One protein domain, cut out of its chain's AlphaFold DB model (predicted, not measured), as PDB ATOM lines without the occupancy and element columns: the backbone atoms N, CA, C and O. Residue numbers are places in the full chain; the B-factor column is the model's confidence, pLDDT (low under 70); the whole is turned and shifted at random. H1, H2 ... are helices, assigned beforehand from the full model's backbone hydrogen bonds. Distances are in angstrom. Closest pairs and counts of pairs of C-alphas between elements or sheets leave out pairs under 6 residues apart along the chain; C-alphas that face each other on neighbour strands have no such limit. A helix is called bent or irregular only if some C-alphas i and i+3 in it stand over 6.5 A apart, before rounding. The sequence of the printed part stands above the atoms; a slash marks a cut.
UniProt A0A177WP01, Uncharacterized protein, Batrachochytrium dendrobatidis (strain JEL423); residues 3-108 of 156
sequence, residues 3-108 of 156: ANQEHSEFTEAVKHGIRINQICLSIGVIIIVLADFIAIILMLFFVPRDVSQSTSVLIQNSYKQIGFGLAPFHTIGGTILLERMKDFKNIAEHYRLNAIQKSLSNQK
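AT A GLANCE: This is residues 3 to 108 of the 156 residues of an uncharacterized protein of Batrachochytrium dendrobatidis (strain JEL423) (UniProt A0A177WP01). This is a long, thin helical hairpin: H2 runs nearly the whole length, and H1 runs side by side with it the opposite way, joined to it by a short loop, residues 46 to 52, at one end. At the other end the two helices part, and residues 3 to 13 and 96 to 108 stand free. The printed part has 106 residues with two named helices, H1 then H2, and no named strand; its class is all helix. It is extended, a rod with a radius of gyration of the C-alphas of 24.1 A and spans of 83 by 20 by 13 A.

HOW THE PARTS SIT: Begin with H2, residues 53 to 107, and then find H1, residues 3 to 45, with which it forms a helical hairpin. The two touch, and their closest C-alphas are those of Met 43 and Tyr 63, 6.2 A apart. H1 touches H2 with residues 25 to 43 alone, and H2 touches H1 with residues 63 to 81 alone. Their lines stand at a shallow tilt of 13 degrees, opposite ways, and their centres are 12.1 A apart. In the backbones, 38 of 39 O i to N i+4 pairs of H1 and 49 of 51 of H2 are within hydrogen-bond range.

IN THESE COORDINATES: Find C-alpha 53 at (-2.506, -47.964, 6.342); from there H2 runs 79.6 A to C-alpha 107 at (-21.415, 28.941, 13.944). H2 is neither bent nor irregular, but only just: C-alphas 69 and 72 are 6.5 A apart. Find C-alpha 3 at (-35.652, 21.756, 12.651); from there H1 runs 63.5 A to C-alpha 45.

THE WHOLE: The two C-alphas farthest apart, those of Ser 52 and Lys 108, are 83.3 A apart. The printed part has no cut, and the link from H1 to H2 is short. In the B-factor column, pLDDT falls under 70 in residues 3 to 14, 43 to 49 and 103 to 108.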
ATOM      1  N   ALA A   3     -36.931  22.192  13.233       49.12
ATOM      2  CA  ALA A   3     -35.652  21.756  12.651       49.12
ATOM      3  C   ALA A   3     -34.740  20.944  13.599       49.12
ATOM      4  O   ALA A   3     -33.851  20.231  13.143       49.12
ATOM      5  N   ASN A   4     -34.941  21.037  14.921       47.12
ATOM      6  CA  ASN A   4     -34.151  20.271  15.896       47.12
ATOM      7  C   ASN A   4     -34.632  18.820  16.050       47.12
ATOM      8  O   ASN A   4     -33.858  17.967  16.478       47.12
ATOM      9  N   GLN A   5     -35.887  18.532  15.701       49.31
ATOM     10  CA  GLN A   5     -36.482  17.211  15.901       49.31
ATOM     11  C   GLN A   5     -36.058  16.245  14.784       49.31
ATOM     12  O   GLN A   5     -35.544  15.168  15.082       49.31
ATOM     13  N   GLU A   6     -36.091  16.694  13.523       52.06
ATOM     14  CA  GLU A   6     -35.575  15.922  12.375       52.06
ATOM     15  C   GLU A   6     -34.080  15.590  12.509       52.06
ATOM     16  O   GLU A   6     -33.622  14.511  12.131       52.06
ATOM     17  N   HIS A   7     -33.297  16.497  13.097       52.47
ATOM     18  CA  HIS A   7     -31.869  16.277  13.309       52.47
ATOM     19  C   HIS A   7     -31.568  15.201  14.359       52.47
ATOM     20  O   HIS A   7     -30.606  14.440  14.206       52.47
ATOM     21  N   SER A   8     -32.386  15.129  15.410       57.59
ATOM     22  CA  SER A   8     -32.291  14.095  16.442       57.59
ATOM     23  C   SER A   8     -32.664  12.721  15.882       57.59
ATOM     24  O   SER A   8     -31.955  11.744  16.126       57.59
ATOM     25  N   GLU A   9     -33.735  12.648  15.089       55.94
ATOM     26  CA  GLU A   9     -34.217  11.399  14.486       55.94
ATOM     27  C   GLU A   9     -33.235  10.838  13.453       55.94
ATOM     28  O   GLU A   9     -32.927   9.645  13.480       55.94
ATOM     29  N   PHE A  10     -32.652  11.695  12.610       58.41
ATOM     30  CA  PHE A  10     -31.626  11.272  11.655       58.41
ATOM     31  C   PHE A  10     -30.376  10.719  12.358       58.41
ATOM     32  O   PHE A  10     -29.806   9.714  11.937       58.41
ATOM     33  N   THR A  11     -29.958  11.342  13.463       64.62
ATOM     34  CA  THR A  11     -28.771  10.909  14.218       64.62
ATOM     35  C   THR A  11     -28.990   9.552  14.895       64.62
ATOM     36  O   THR A  11     -28.096   8.702  14.878       64.62
ATOM     37  N   GLU A  12     -30.182   9.307  15.444       66.62
ATOM     38  CA  GLU A  12     -30.542   8.005  16.019       66.62
ATOM     39  C   GLU A  12     -30.705   6.921  14.942       66.62
ATOM     40  O   GLU A  12     -30.210   5.808  15.128       66.62
ATOM     41  N   ALA A  13     -31.276   7.240  13.775       68.06
ATOM     42  CA  ALA A  13     -31.353   6.306  12.646       68.06
ATOM     43  C   ALA A  13     -29.961   5.881  12.142       68.06
ATOM     44  O   ALA A  13     -29.710   4.696  11.909       68.06
ATOM     45  N   VAL A  14     -29.016   6.823  12.042       68.25
ATOM     46  CA  VAL A  14     -27.624   6.537  11.651       68.25
ATOM     47  C   VAL A  14     -26.926   5.665  12.694       68.25
ATOM     48  O   VAL A  14     -26.288   4.667  12.355       68.25
ATOM     49  N   LYS A  15     -27.077   5.995  13.979       75.81
ATOM     50  CA  LYS A  15     -26.525   5.207  15.088       75.81
ATOM     51  C   LYS A  15     -27.099   3.789  15.117       75.81
ATOM     52  O   LYS A  15     -26.364   2.836  15.377       75.81
ATOM     53  N   HIS A  16     -28.383   3.640  14.798       73.69
ATOM     54  CA  HIS A  16     -29.033   2.344  14.655       73.69
ATOM     55  C   HIS A  16     -28.475   1.553  13.462       73.69
ATOM     56  O   HIS A  16     -28.130   0.382  13.618       73.69
ATOM     57  N   GLY A  17     -28.282   2.204  12.309       74.19
ATOM     58  CA  GLY A  17     -27.668   1.596  11.124       74.19
ATOM     59  C   GLY A  17     -26.242   1.097  11.372       74.19
ATOM     60  O   GLY A  17     -25.905  -0.025  10.993       74.19
ATOM     61  N   ILE A  18     -25.425   1.873  12.092       78.00
ATOM     62  CA  ILE A  18     -24.074   1.456  12.505       78.00
ATOM     63  C   ILE A  18     -24.144   0.209  13.395       78.00
ATOM     64  O   ILE A  18     -23.372  -0.731  13.203       78.00
ATOM     65  N   ARG A  19     -25.088   0.174  14.342       77.69
ATOM     66  CA  ARG A  19     -25.248  -0.945  15.280       77.69
ATOM     67  C   ARG A  19     -25.682  -2.229  14.576       77.69
ATOM     68  O   ARG A  19     -25.093  -3.275  14.831       77.69
ATOM     69  N   ILE A  20     -26.662  -2.151  13.671       78.00
ATOM     70  CA  ILE A  20     -27.101  -3.293  12.853       78.00
ATOM     71  C   ILE A  20     -25.937  -3.817  12.023       78.00
ATOM     72  O   ILE A  20     -25.682  -5.018  11.996       78.00
ATOM     73  N   ASN A  21     -25.193  -2.920  11.382       74.44
ATOM     74  CA  ASN A  21     -24.075  -3.331  10.558       74.44
ATOM     75  C   ASN A  21     -22.975  -4.015  11.380       74.44
ATOM     76  O   ASN A  21     -22.473  -5.057  10.975       74.44
ATOM     77  N   GLN A  22     -22.656  -3.490  12.566       77.00
ATOM     78  CA  GLN A  22     -21.712  -4.119  13.491       77.00
ATOM     79  C   GLN A  22     -22.170  -5.524  13.919       77.00
ATOM     80  O   GLN A  22     -21.339  -6.426  14.039       77.00
ATOM     81  N   ILE A  23     -23.478  -5.726  14.112       78.81
ATOM     82  CA  ILE A  23     -24.064  -7.040  14.409       78.81
ATOM     83  C   ILE A  23     -23.895  -7.983  13.212       78.81
ATOM     84  O   ILE A  23     -23.367  -9.078  13.388       78.81
ATOM     85  N   CYS A  24     -24.264  -7.560  12.000       76.62
ATOM     86  CA  CYS A  24     -24.111  -8.375  10.790       76.62
ATOM     87  C   CYS A  24     -22.648  -8.768  10.538       76.62
ATOM     88  O   CYS A  24     -22.359  -9.926  10.239       76.62
ATOM     89  N   LEU A  25     -21.721  -7.825  10.718       78.50
ATOM     90  CA  LEU A  25     -20.283  -8.065  10.601       78.50
ATOM     91  C   LEU A  25     -19.797  -9.076  11.644       78.50
ATOM     92  O   LEU A  25     -19.078 -10.013  11.304       78.50
ATOM     93  N   SER A  26     -20.235  -8.926  12.895       78.12
ATOM     94  CA  SER A  26     -19.879  -9.851  13.979       78.12
ATOM     95  C   SER A  26     -20.408 -11.260  13.713       78.12
ATOM     96  O   SER A  26     -19.678 -12.229  13.897       78.12
ATOM     97  N   ILE A  27     -21.647 -11.383  13.225       82.38
ATOM     98  CA  ILE A  27     -22.236 -12.670  12.836       82.38
ATOM     99  C   ILE A  27     -21.419 -13.313  11.710       82.38
ATOM    100  O   ILE A  27     -21.082 -14.491  11.807       82.38
ATOM    101  N   GLY A  28     -21.047 -12.547  10.680       80.69
ATOM    102  CA  GLY A  28     -20.225 -13.047   9.574       80.69
ATOM    103  C   GLY A  28     -18.876 -13.602  10.039       80.69
ATOM    104  O   GLY A  28     -18.510 -14.714   9.667       80.69
ATOM    105  N   VAL A  29     -18.175 -12.874  10.916       80.94
ATOM    106  CA  VAL A  29     -16.911 -13.341  11.515       80.94
ATOM    107  C   VAL A  29     -17.118 -14.623  12.315       80.94
ATOM    108  O   VAL A  29     -16.366 -15.578  12.143       80.94
ATOM    109  N   ILE A  30     -18.143 -14.667  13.171       82.88
ATOM    110  CA  ILE A  30     -18.434 -15.835  14.013       82.88
ATOM    111  C   ILE A  30     -18.708 -17.074  13.155       82.88
ATOM    112  O   ILE A  30     -18.209 -18.148  13.481       82.88
ATOM    113  N   ILE A  31     -19.453 -16.939  12.055       84.50
ATOM    114  CA  ILE A  31     -19.745 -18.052  11.141       84.50
ATOM    115  C   ILE A  31     -18.459 -18.595  10.509       84.50
ATOM    116  O   ILE A  31     -18.268 -19.810  10.491       84.50
ATOM    117  N   ILE A  32     -17.573 -17.718  10.026       81.50
ATOM    118  CA  ILE A  32     -16.301 -18.131   9.412       81.50
ATOM    119  C   ILE A  32     -15.431 -18.866  10.441       81.50
ATOM    120  O   ILE A  32     -14.976 -19.977  10.182       81.50
ATOM    121  N   VAL A  33     -15.281 -18.302  11.644       81.31
ATOM    122  CA  VAL A  33     -14.490 -18.918  12.723       81.31
ATOM    123  C   VAL A  33     -15.079 -20.264  13.160       81.31
ATOM    124  O   VAL A  33     -14.334 -21.217  13.385       81.31
ATOM    125  N   LEU A  34     -16.407 -20.374  13.266       84.38
ATOM    126  CA  LEU A  34     -17.074 -21.639  13.592       84.38
ATOM    127  C   LEU A  34     -16.854 -22.695  12.505       84.38
ATOM    128  O   LEU A  34     -16.607 -23.855  12.836       84.38
ATOM    129  N   ALA A  35     -16.921 -22.311  11.230       81.94
ATOM    130  CA  ALA A  35     -16.665 -23.221  10.118       81.94
ATOM    131  C   ALA A  35     -15.227 -23.764  10.154       81.94
ATOM    132  O   ALA A  35     -15.032 -24.975  10.017       81.94
ATOM    133  N   ASP A  36     -14.240 -22.907  10.426       79.56
ATOM    134  CA  ASP A  36     -12.841 -23.329  10.576       79.56
ATOM    135  C   ASP A  36     -12.653 -24.262  11.775       79.56
ATOM    136  O   ASP A  36     -11.958 -25.275  11.682       79.56
ATOM    137  N   PHE A  37     -13.304 -23.959  12.900       81.75
ATOM    138  CA  PHE A  37     -13.222 -24.785  14.103       81.75
ATOM    139  C   PHE A  37     -13.805 -26.184  13.870       81.75
ATOM    140  O   PHE A  37     -13.190 -27.184  14.246       81.75
ATOM    141  N   ILE A  38     -14.950 -26.272  13.185       83.31
ATOM    142  CA  ILE A  38     -15.553 -27.548  12.777       83.31
ATOM    143  C   ILE A  38     -14.608 -28.305  11.837       83.31
ATOM    144  O   ILE A  38     -14.387 -29.498  12.036       83.31
ATOM    145  N   ALA A  39     -14.009 -27.628  10.854       78.50
ATOM    146  CA  ALA A  39     -13.068 -28.254   9.929       78.50
ATOM    147  C   ALA A  39     -11.839 -28.829  10.655       78.50
ATOM    148  O   ALA A  39     -11.448 -29.968  10.393       78.50
ATOM    149  N   ILE A  40     -11.270 -28.088  11.612       79.00
ATOM    150  CA  ILE A  40     -10.136 -28.542  12.429       79.00
ATOM    151  C   ILE A  40     -10.525 -29.756  13.283       79.00
ATOM    152  O   ILE A  40      -9.790 -30.742  13.307       79.00
ATOM    153  N   ILE A  41     -11.687 -29.729  13.943       80.25
ATOM    154  CA  ILE A  41     -12.176 -30.871  14.734       80.25
ATOM    155  C   ILE A  41     -12.341 -32.109  13.850       80.25
ATOM    156  O   ILE A  41     -11.897 -33.195  14.228       80.25
ATOM    157  N   LEU A  42     -12.934 -31.950  12.664       74.06
ATOM    158  CA  LEU A  42     -13.110 -33.046  11.715       74.06
ATOM    159  C   LEU A  42     -11.768 -33.625  11.251       74.06
ATOM    160  O   LEU A  42     -11.669 -34.842  11.113       74.06
ATOM    161  N   MET A  43     -10.737 -32.794  11.066       68.94
ATOM    162  CA  MET A  43      -9.388 -33.275  10.739       68.94
ATOM    163  C   MET A  43      -8.694 -33.983  11.911       68.94
ATOM    164  O   MET A  43      -7.916 -34.906  11.683       68.94
ATOM    165  N   LEU A  44      -8.946 -33.562  13.155       69.81
ATOM    166  CA  LEU A  44      -8.256 -34.090  14.338       69.81
ATOM    167  C   LEU A  44      -8.855 -35.399  14.877       69.81
ATOM    168  O   LEU A  44      -8.110 -36.226  15.400       69.81
ATOM    169  N   PHE A  45     -10.174 -35.604  14.779       67.69
ATOM    170  CA  PHE A  45     -10.858 -36.672  15.530       67.69
ATOM    171  C   PHE A  45     -11.202 -37.950  14.742       67.69
ATOM    172  O   PHE A  45     -11.570 -38.944  15.363       67.69
ATOM    173  N   PHE A  46     -11.066 -37.985  13.413       61.44
ATOM    174  CA  PHE A  46     -11.655 -39.053  12.581       61.44
ATOM    175  C   PHE A  46     -10.659 -40.005  11.893       61.44
ATOM    176  O   PHE A  46     -10.948 -40.546  10.826       61.44
ATOM    177  N   VAL A  47      -9.507 -40.295  12.504       61.81
ATOM    178  CA  VAL A  47      -8.694 -41.453  12.081       61.81
ATOM    179  C   VAL A  47      -8.891 -42.582  13.096       61.81
ATOM    180  O   VAL A  47      -8.306 -42.525  14.180       61.81
ATOM    181  N   PRO A  48      -9.722 -43.602  12.796       66.69
ATOM    182  CA  PRO A  48      -9.826 -44.789  13.637       66.69
ATOM    183  C   PRO A  48      -8.432 -45.402  13.822       66.69
ATOM    184  O   PRO A  48      -7.660 -45.492  12.871       66.69
ATOM    185  N   ARG A  49      -8.070 -45.826  15.036       66.94
ATOM    186  CA  ARG A  49      -6.739 -46.417  15.279       66.94
ATOM    187  C   ARG A  49      -6.555 -47.782  14.601       66.94
ATOM    188  O   ARG A  49      -5.420 -48.188  14.388       66.94
ATOM    189  N   ASP A  50      -7.657 -48.413  14.196       73.81
ATOM    190  CA  ASP A  50      -7.688 -49.777  13.658       73.81
ATOM    191  C   ASP A  50      -7.888 -49.847  12.130       73.81
ATOM    192  O   ASP A  50      -8.164 -50.916  11.586       73.81
ATOM    193  N   VAL A  51      -7.772 -48.728  11.399       73.81
ATOM    194  CA  VAL A  51      -7.849 -48.758   9.924       73.81
ATOM    195  C   VAL A  51      -6.521 -49.153   9.281       73.81
ATOM    196  O   VAL A  51      -5.446 -48.744   9.715       73.81
ATOM    197  N   SER A  52      -6.608 -49.900   8.174       83.56
ATOM    198  CA  SER A  52      -5.449 -50.228   7.339       83.56
ATOM    199  C   SER A  52      -4.686 -48.964   6.920       83.56
ATOM    200  O   SER A  52      -5.278 -47.906   6.680       83.56
ATOM    201  N   GLN A  53      -3.365 -49.081   6.753       81.25
ATOM    202  CA  GLN A  53      -2.506 -47.964   6.342       81.25
ATOM    203  C   GLN A  53      -2.988 -47.302   5.037       81.25
ATOM    204  O   GLN A  53      -2.954 -46.080   4.913       81.25
ATOM    205  N   SER A  54      -3.519 -48.089   4.096       83.31
ATOM    206  CA  SER A  54      -4.124 -47.593   2.851       83.31
ATOM    207  C   SER A  54      -5.333 -46.680   3.090       83.31
ATOM    208  O   SER A  54      -5.450 -45.627   2.466       83.31
ATOM    209  N   THR A  55      -6.206 -47.047   4.027       78.75
ATOM    210  CA  THR A  55      -7.406 -46.278   4.379       78.75
ATOM    211  C   THR A  55      -7.034 -44.994   5.114       78.75
ATOM    212  O   THR A  55      -7.589 -43.936   4.835       78.75
ATOM    213  N   SER A  56      -6.033 -45.062   5.997       79.19
ATOM    214  CA  SER A  56      -5.507 -43.892   6.708       79.19
ATOM    215  C   SER A  56      -4.948 -42.834   5.744       79.19
ATOM    216  O   SER A  56      -5.292 -41.656   5.850       79.19
ATOM    217  N   VAL A  57      -4.164 -43.250   4.741       82.62
ATOM    218  CA  VAL A  57      -3.625 -42.342   3.712       82.62
ATOM    219  C   VAL A  57      -4.741 -41.722   2.868       82.62
ATOM    220  O   VAL A  57      -4.693 -40.527   2.568       82.62
ATOM    221  N   LEU A  58      -5.766 -42.500   2.513       82.94
ATOM    222  CA  LEU A  58      -6.912 -42.002   1.751       82.94
ATOM    223  C   LEU A  58      -7.690 -40.938   2.540       82.94
ATOM    224  O   LEU A  58      -7.975 -39.868   2.009       82.94
ATOM    225  N   ILE A  59      -7.948 -41.190   3.825       80.44
ATOM    226  CA  ILE A  59      -8.604 -40.244   4.736       80.44
ATOM    227  C   ILE A  59      -7.774 -38.959   4.886       80.44
ATOM    228  O   ILE A  59      -8.309 -37.859   4.746       80.44
ATOM    229  N   GLN A  60      -6.459 -39.069   5.093       79.75
ATOM    230  CA  GLN A  60      -5.573 -37.902   5.180       79.75
ATOM    231  C   GLN A  60      -5.555 -37.076   3.888       79.75
ATOM    232  O   GLN A  60      -5.550 -35.846   3.946       79.75
ATOM    233  N   ASN A  61      -5.555 -37.725   2.722       82.94
ATOM    234  CA  ASN A  61      -5.612 -37.022   1.442       82.94
ATOM    235  C   ASN A  61      -6.961 -36.323   1.232       82.94
ATOM    236  O   ASN A  61      -6.972 -35.177   0.780       82.94
ATOM    237  N   SER A  62      -8.071 -36.948   1.630       81.06
ATOM    238  CA  SER A  62      -9.391 -36.311   1.625       81.06
ATOM    239  C   SER A  62      -9.427 -35.083   2.538       81.06
ATOM    240  O   SER A  62      -9.908 -34.031   2.125       81.06
ATOM    241  N   TYR A  63      -8.837 -35.152   3.737       78.88
ATOM    242  CA  TYR A  63      -8.727 -33.983   4.617       78.88
ATOM    243  C   TYR A  63      -7.877 -32.868   4.023       78.88
ATOM    244  O   TYR A  63      -8.281 -31.706   4.072       78.88
ATOM    245  N   LYS A  64      -6.736 -33.201   3.410       79.62
ATOM    246  CA  LYS A  64      -5.919 -32.211   2.697       79.62
ATOM    247  C   LYS A  64      -6.726 -31.530   1.595       79.62
ATOM    248  O   LYS A  64      -6.694 -30.308   1.511       79.62
ATOM    249  N   GLN A  65      -7.480 -32.284   0.795       80.44
ATOM    250  CA  GLN A  65      -8.330 -31.717  -0.256       80.44
ATOM    251  C   GLN A  65      -9.425 -30.806   0.304       80.44
ATOM    252  O   GLN A  65      -9.630 -29.717  -0.228       80.44
ATOM    253  N   ILE A  66     -10.080 -31.201   1.399       77.50
ATOM    254  CA  ILE A  66     -11.080 -30.364   2.073       77.50
ATOM    255  C   ILE A  66     -10.434 -29.073   2.590       77.50
ATOM    256  O   ILE A  66     -10.965 -27.993   2.348       77.50
ATOM    257  N   GLY A  67      -9.268 -29.156   3.237       74.69
ATOM    258  CA  GLY A  67      -8.534 -27.985   3.723       74.69
ATOM    259  C   GLY A  67      -8.106 -27.036   2.602       74.69
ATOM    260  O   GLY A  67      -8.335 -25.831   2.694       74.69
ATOM    261  N   PHE A  68      -7.551 -27.577   1.513       80.12
ATOM    262  CA  PHE A  68      -7.210 -26.799   0.317       80.12
ATOM    263  C   PHE A  68      -8.440 -26.181  -0.350       80.12
ATOM    264  O   PHE A  68      -8.345 -25.079  -0.879       80.12
ATOM    265  N   GLY A  69      -9.586 -26.862  -0.311       77.69
ATOM    266  CA  GLY A  69     -10.854 -26.337  -0.808       77.69
ATOM    267  C   GLY A  69     -11.419 -25.222   0.070       77.69
ATOM    268  O   GLY A  69     -11.950 -24.259  -0.468       77.69
ATOM    269  N   LEU A  70     -11.272 -25.314   1.396       76.06
ATOM    270  CA  LEU A  70     -11.825 -24.356   2.361       76.06
ATOM    271  C   LEU A  70     -10.996 -23.065   2.470       76.06
ATOM    272  O   LEU A  70     -11.560 -21.983   2.642       76.06
ATOM    273  N   ALA A  71      -9.669 -23.155   2.334       73.81
ATOM    274  CA  ALA A  71      -8.762 -22.015   2.496       73.81
ATOM    275  C   ALA A  71      -9.072 -20.819   1.560       73.81
ATOM    276  O   ALA A  71      -9.067 -19.678   2.036       73.81
ATOM    277  N   PRO A  72      -9.412 -21.017   0.269       76.06
ATOM    278  CA  PRO A  72      -9.886 -19.944  -0.597       76.06
ATOM    279  C   PRO A  72     -11.181 -19.297  -0.105       76.06
ATOM    280  O   PRO A  72     -11.278 -18.076  -0.145       76.06
ATOM    281  N   PHE A  73     -12.157 -20.063   0.394       75.12
ATOM    282  CA  PHE A  73     -13.415 -19.497   0.902       75.12
ATOM    283  C   PHE A  73     -13.199 -18.671   2.167       75.12
ATOM    284  O   PHE A  73     -13.768 -17.587   2.282       75.12
ATOM    285  N   HIS A  74     -12.336 -19.136   3.074       77.75
ATOM    286  CA  HIS A  74     -11.928 -18.363   4.245       77.75
ATOM    287  C   HIS A  74     -11.248 -17.055   3.828       77.75
ATOM    288  O   HIS A  74     -11.600 -15.978   4.306       77.75
ATOM    289  N   THR A  75     -10.311 -17.140   2.879       77.25
ATOM    290  CA  THR A  75      -9.562 -15.974   2.402       77.25
ATOM    291  C   THR A  75     -10.488 -14.976   1.719       77.25
ATOM    292  O   THR A  75     -10.510 -13.826   2.135       77.25
ATOM    293  N   ILE A  76     -11.295 -15.412   0.743       79.75
ATOM    294  CA  ILE A  76     -12.255 -14.578  -0.003       79.75
ATOM    295  C   ILE A  76     -13.296 -13.970   0.941       79.75
ATOM    296  O   ILE A  76     -13.588 -12.778   0.850       79.75
ATOM    297  N   GLY A  77     -13.842 -14.768   1.862       74.75
ATOM    298  CA  GLY A  77     -14.780 -14.291   2.875       74.75
ATOM    299  C   GLY A  77     -14.153 -13.213   3.757       74.75
ATOM    300  O   GLY A  77     -14.759 -12.162   3.970       74.75
ATOM    301  N   GLY A  78     -12.910 -13.429   4.192       77.38
ATOM    302  CA  GLY A  78     -12.121 -12.453   4.939       77.38
ATOM    303  C   GLY A  78     -11.851 -11.168   4.153       77.38
ATOM    304  O   GLY A  78     -12.042 -10.078   4.694       77.38
ATOM    305  N   THR A  79     -11.468 -11.251   2.875       81.19
ATOM    306  CA  THR A  79     -11.218 -10.057   2.048       81.19
ATOM    307  C   THR A  79     -12.484  -9.257   1.796       81.19
ATOM    308  O   THR A  79     -12.459  -8.040   1.969       81.19
ATOM    309  N   ILE A  80     -13.593  -9.914   1.440       80.44
ATOM    310  CA  ILE A  80     -14.880  -9.234   1.232       80.44
ATOM    311  C   ILE A  80     -15.300  -8.528   2.520       80.44
ATOM    312  O   ILE A  80     -15.730  -7.377   2.487       80.44
ATOM    313  N   LEU A  81     -15.143  -9.185   3.670       79.69
ATOM    314  CA  LEU A  81     -15.460  -8.582   4.956       79.69
ATOM    315  C   LEU A  81     -14.631  -7.313   5.216       79.69
ATOM    316  O   LEU A  81     -15.190  -6.279   5.589       79.69
ATOM    317  N   LEU A  82     -13.318  -7.374   4.986       80.25
ATOM    318  CA  LEU A  82     -12.414  -6.233   5.145       80.25
ATOM    319  C   LEU A  82     -12.743  -5.091   4.175       80.25
ATOM    320  O   LEU A  82     -12.697  -3.922   4.562       80.25
ATOM    321  N   GLU A  83     -13.111  -5.416   2.938       80.81
ATOM    322  CA  GLU A  83     -13.538  -4.437   1.938       80.81
ATOM    323  C   GLU A  83     -14.821  -3.727   2.382       80.81
ATOM    324  O   GLU A  83     -14.866  -2.497   2.423       80.81
ATOM    325  N   ARG A  84     -15.817  -4.477   2.869       76.88
ATOM    326  CA  ARG A  84     -17.033  -3.884   3.441       76.88
ATOM    327  C   ARG A  84     -16.719  -3.012   4.652       76.88
ATOM    328  O   ARG A  84     -17.252  -1.911   4.756       76.88
ATOM    329  N   MET A  85     -15.829  -3.441   5.548       74.06
ATOM    330  CA  MET A  85     -15.395  -2.611   6.682       74.06
ATOM    331  C   MET A  85     -14.736  -1.303   6.228       74.06
ATOM    332  O   MET A  85     -14.968  -0.259   6.845       74.06
ATOM    333  N   LYS A  86     -13.939  -1.338   5.156       81.50
ATOM    334  CA  LYS A  86     -13.317  -0.147   4.565       81.50
ATOM    335  C   LYS A  86     -14.369   0.814   4.014       81.50
ATOM    336  O   LYS A  86     -14.287   2.010   4.303       81.50
ATOM    337  N   ASP A  87     -15.370   0.306   3.299       79.19
ATOM    338  CA  ASP A  87     -16.476   1.121   2.788       79.19
ATOM    339  C   ASP A  87     -17.249   1.781   3.930       79.19
ATOM    340  O   ASP A  87     -17.486   2.990   3.914       79.19
ATOM    341  N   PHE A  88     -17.559   1.022   4.984       77.00
ATOM    342  CA  PHE A  88     -18.228   1.566   6.165       77.00
ATOM    343  C   PHE A  88     -17.403   2.629   6.882       77.00
ATOM    344  O   PHE A  88     -17.958   3.643   7.310       77.00
ATOM    345  N   LYS A  89     -16.085   2.436   6.989       81.12
ATOM    346  CA  LYS A  89     -15.190   3.453   7.542       81.12
ATOM    347  C   LYS A  89     -15.248   4.738   6.715       81.12
ATOM    348  O   LYS A  89     -15.392   5.812   7.290       81.12
ATOM    349  N   ASN A  90     -15.177   4.629   5.390       81.50
ATOM    350  CA  ASN A  90     -15.187   5.787   4.499       81.50
ATOM    351  C   ASN A  90     -16.520   6.552   4.578       81.50
ATOM    352  O   ASN A  90     -16.546   7.776   4.695       81.50
ATOM    353  N   ILE A  91     -17.636   5.819   4.621       80.50
ATOM    354  CA  ILE A  91     -18.971   6.389   4.825       80.50
ATOM    355  C   ILE A  91     -19.038   7.126   6.173       80.50
ATOM    356  O   ILE A  91     -19.472   8.277   6.229       80.50
ATOM    357  N   ALA A  92     -18.567   6.506   7.259       75.25
ATOM    358  CA  ALA A  92     -18.556   7.122   8.585       75.25
ATOM    359  C   ALA A  92     -17.677   8.386   8.644       75.25
ATOM    360  O   ALA A  92     -18.071   9.381   9.258       75.25
ATOM    361  N   GLU A  93     -16.517   8.382   7.983       79.25
ATOM    362  CA  GLU A  93     -15.645   9.558   7.879       79.25
ATOM    363  C   GLU A  93     -16.316  10.696   7.105       79.25
ATOM    364  O   GLU A  93     -16.303  11.837   7.575       79.25
ATOM    365  N   HIS A  94     -16.975  10.396   5.985       82.19
ATOM    366  CA  HIS A  94     -17.717  11.389   5.210       82.19
ATOM    367  C   HIS A  94     -18.858  12.014   6.028       82.19
ATOM    368  O   HIS A  94     -19.018  13.237   6.054       82.19
ATOM    369  N   TYR A  95     -19.611  11.207   6.784       75.94
ATOM    370  CA  TYR A  95     -20.630  11.729   7.702       75.94
ATOM    371  C   TYR A  95     -20.032  12.578   8.828       75.94
ATOM    372  O   TYR A  95     -20.596  13.624   9.163       75.94
ATOM    373  N   ARG A  96     -18.880  12.186   9.386       76.38
ATOM    374  CA  ARG A  96     -18.173  12.976  10.407       76.38
ATOM    375  C   ARG A  96     -17.766  14.344   9.864       76.38
ATOM    376  O   ARG A  96     -17.978  15.352  10.535       76.38
ATOM    377  N   LEU A  97     -17.198  14.383   8.661       78.88
ATOM    378  CA  LEU A  97     -16.794  15.623   7.999       78.88
ATOM    379  C   LEU A  97     -18.004  16.516   7.699       78.88
ATOM    380  O   LEU A  97     -17.972  17.699   8.031       78.88
ATOM    381  N   ASN A  98     -19.099  15.947   7.191       76.44
ATOM    382  CA  ASN A  98     -20.340  16.687   6.949       76.44
ATOM    383  C   ASN A  98     -20.945  17.261   8.239       76.44
ATOM    384  O   ASN A  98     -21.423  18.396   8.242       76.44
ATOM    385  N   ALA A  99     -20.900  16.517   9.347       71.94
ATOM    386  CA  ALA A  99     -21.356  17.009  10.645       71.94
ATOM    387  C   ALA A  99     -20.502  18.191  11.147       71.94
ATOM    388  O   ALA A  99     -21.052  19.178  11.638       71.94
ATOM    389  N   ILE A 100     -19.176  18.124  10.973       76.31
ATOM    390  CA  ILE A 100     -18.243  19.209  11.327       76.31
ATOM    391  C   ILE A 100     -18.458  20.436  10.427       76.31
ATOM    392  O   ILE A 100     -18.492  21.567  10.906       76.31
ATOM    393  N   GLN A 101     -18.650  20.240   9.124       76.44
ATOM    394  CA  GLN A 101     -18.919  21.339   8.199       76.44
ATOM    395  C   GLN A 101     -20.240  22.044   8.537       76.44
ATOM    396  O   GLN A 101     -20.299  23.274   8.521       76.44
ATOM    397  N   LYS A 102     -21.276  21.279   8.908       70.69
ATOM    398  CA  LYS A 102     -22.574  21.825   9.321       70.69
ATOM    399  C   LYS A 102     -22.493  22.581  10.653       70.69
ATOM    400  O   LYS A 102     -23.168  23.598  10.818       70.69
ATOM    401  N   SER A 103     -21.657  22.141  11.598       69.56
ATOM    402  CA  SER A 103     -21.439  22.883  12.848       69.56
ATOM    403  C   SER A 103     -20.679  24.195  12.615       69.56
ATOM    404  O   SER A 103     -21.077  25.226  13.155       69.56
ATOM    405  N   LEU A 104     -19.668  24.195  11.740       68.38
ATOM    406  CA  LEU A 104     -18.930  25.397  11.330       68.38
ATOM    407  C   LEU A 104     -19.812  26.407  10.577       68.38
ATOM    408  O   LEU A 104     -19.695  27.614  10.804       68.38
ATOM    409  N   SER A 105     -20.715  25.948   9.703       63.97
ATOM    410  CA  SER A 105     -21.648  26.839   8.999       63.97
ATOM    411  C   SER A 105     -22.703  27.431   9.935       63.97
ATOM    412  O   SER A 105     -23.000  28.620   9.832       63.97
ATOM    413  N   ASN A 106     -23.212  26.645  10.889       57.81
ATOM    414  CA  ASN A 106     -24.148  27.133  11.905       57.81
ATOM    415  C   ASN A 106     -23.482  28.133  12.867       57.81
ATOM    416  O   ASN A 106     -24.131  29.072  13.321       57.81
ATOM    417  N   GLN A 107     -22.179  27.989  13.134       54.97
ATOM    418  CA  GLN A 107     -21.415  28.941  13.944       54.97
ATOM    419  C   GLN A 107     -21.187  30.286  13.226       54.97
ATOM    420  O   GLN A 107     -21.123  31.324  13.879       54.97
ATOM    421  N   LYS A 108     -21.113  30.300  11.887       52.34
ATOM    422  CA  LYS A 108     -21.016  31.538  11.086       52.34
ATOM    423  C   LYS A 108     -22.338  32.306  10.952       52.34
ATOM    424  O   LYS A 108     -22.316  33.448  10.505       52.34
TER     425      LYS A 108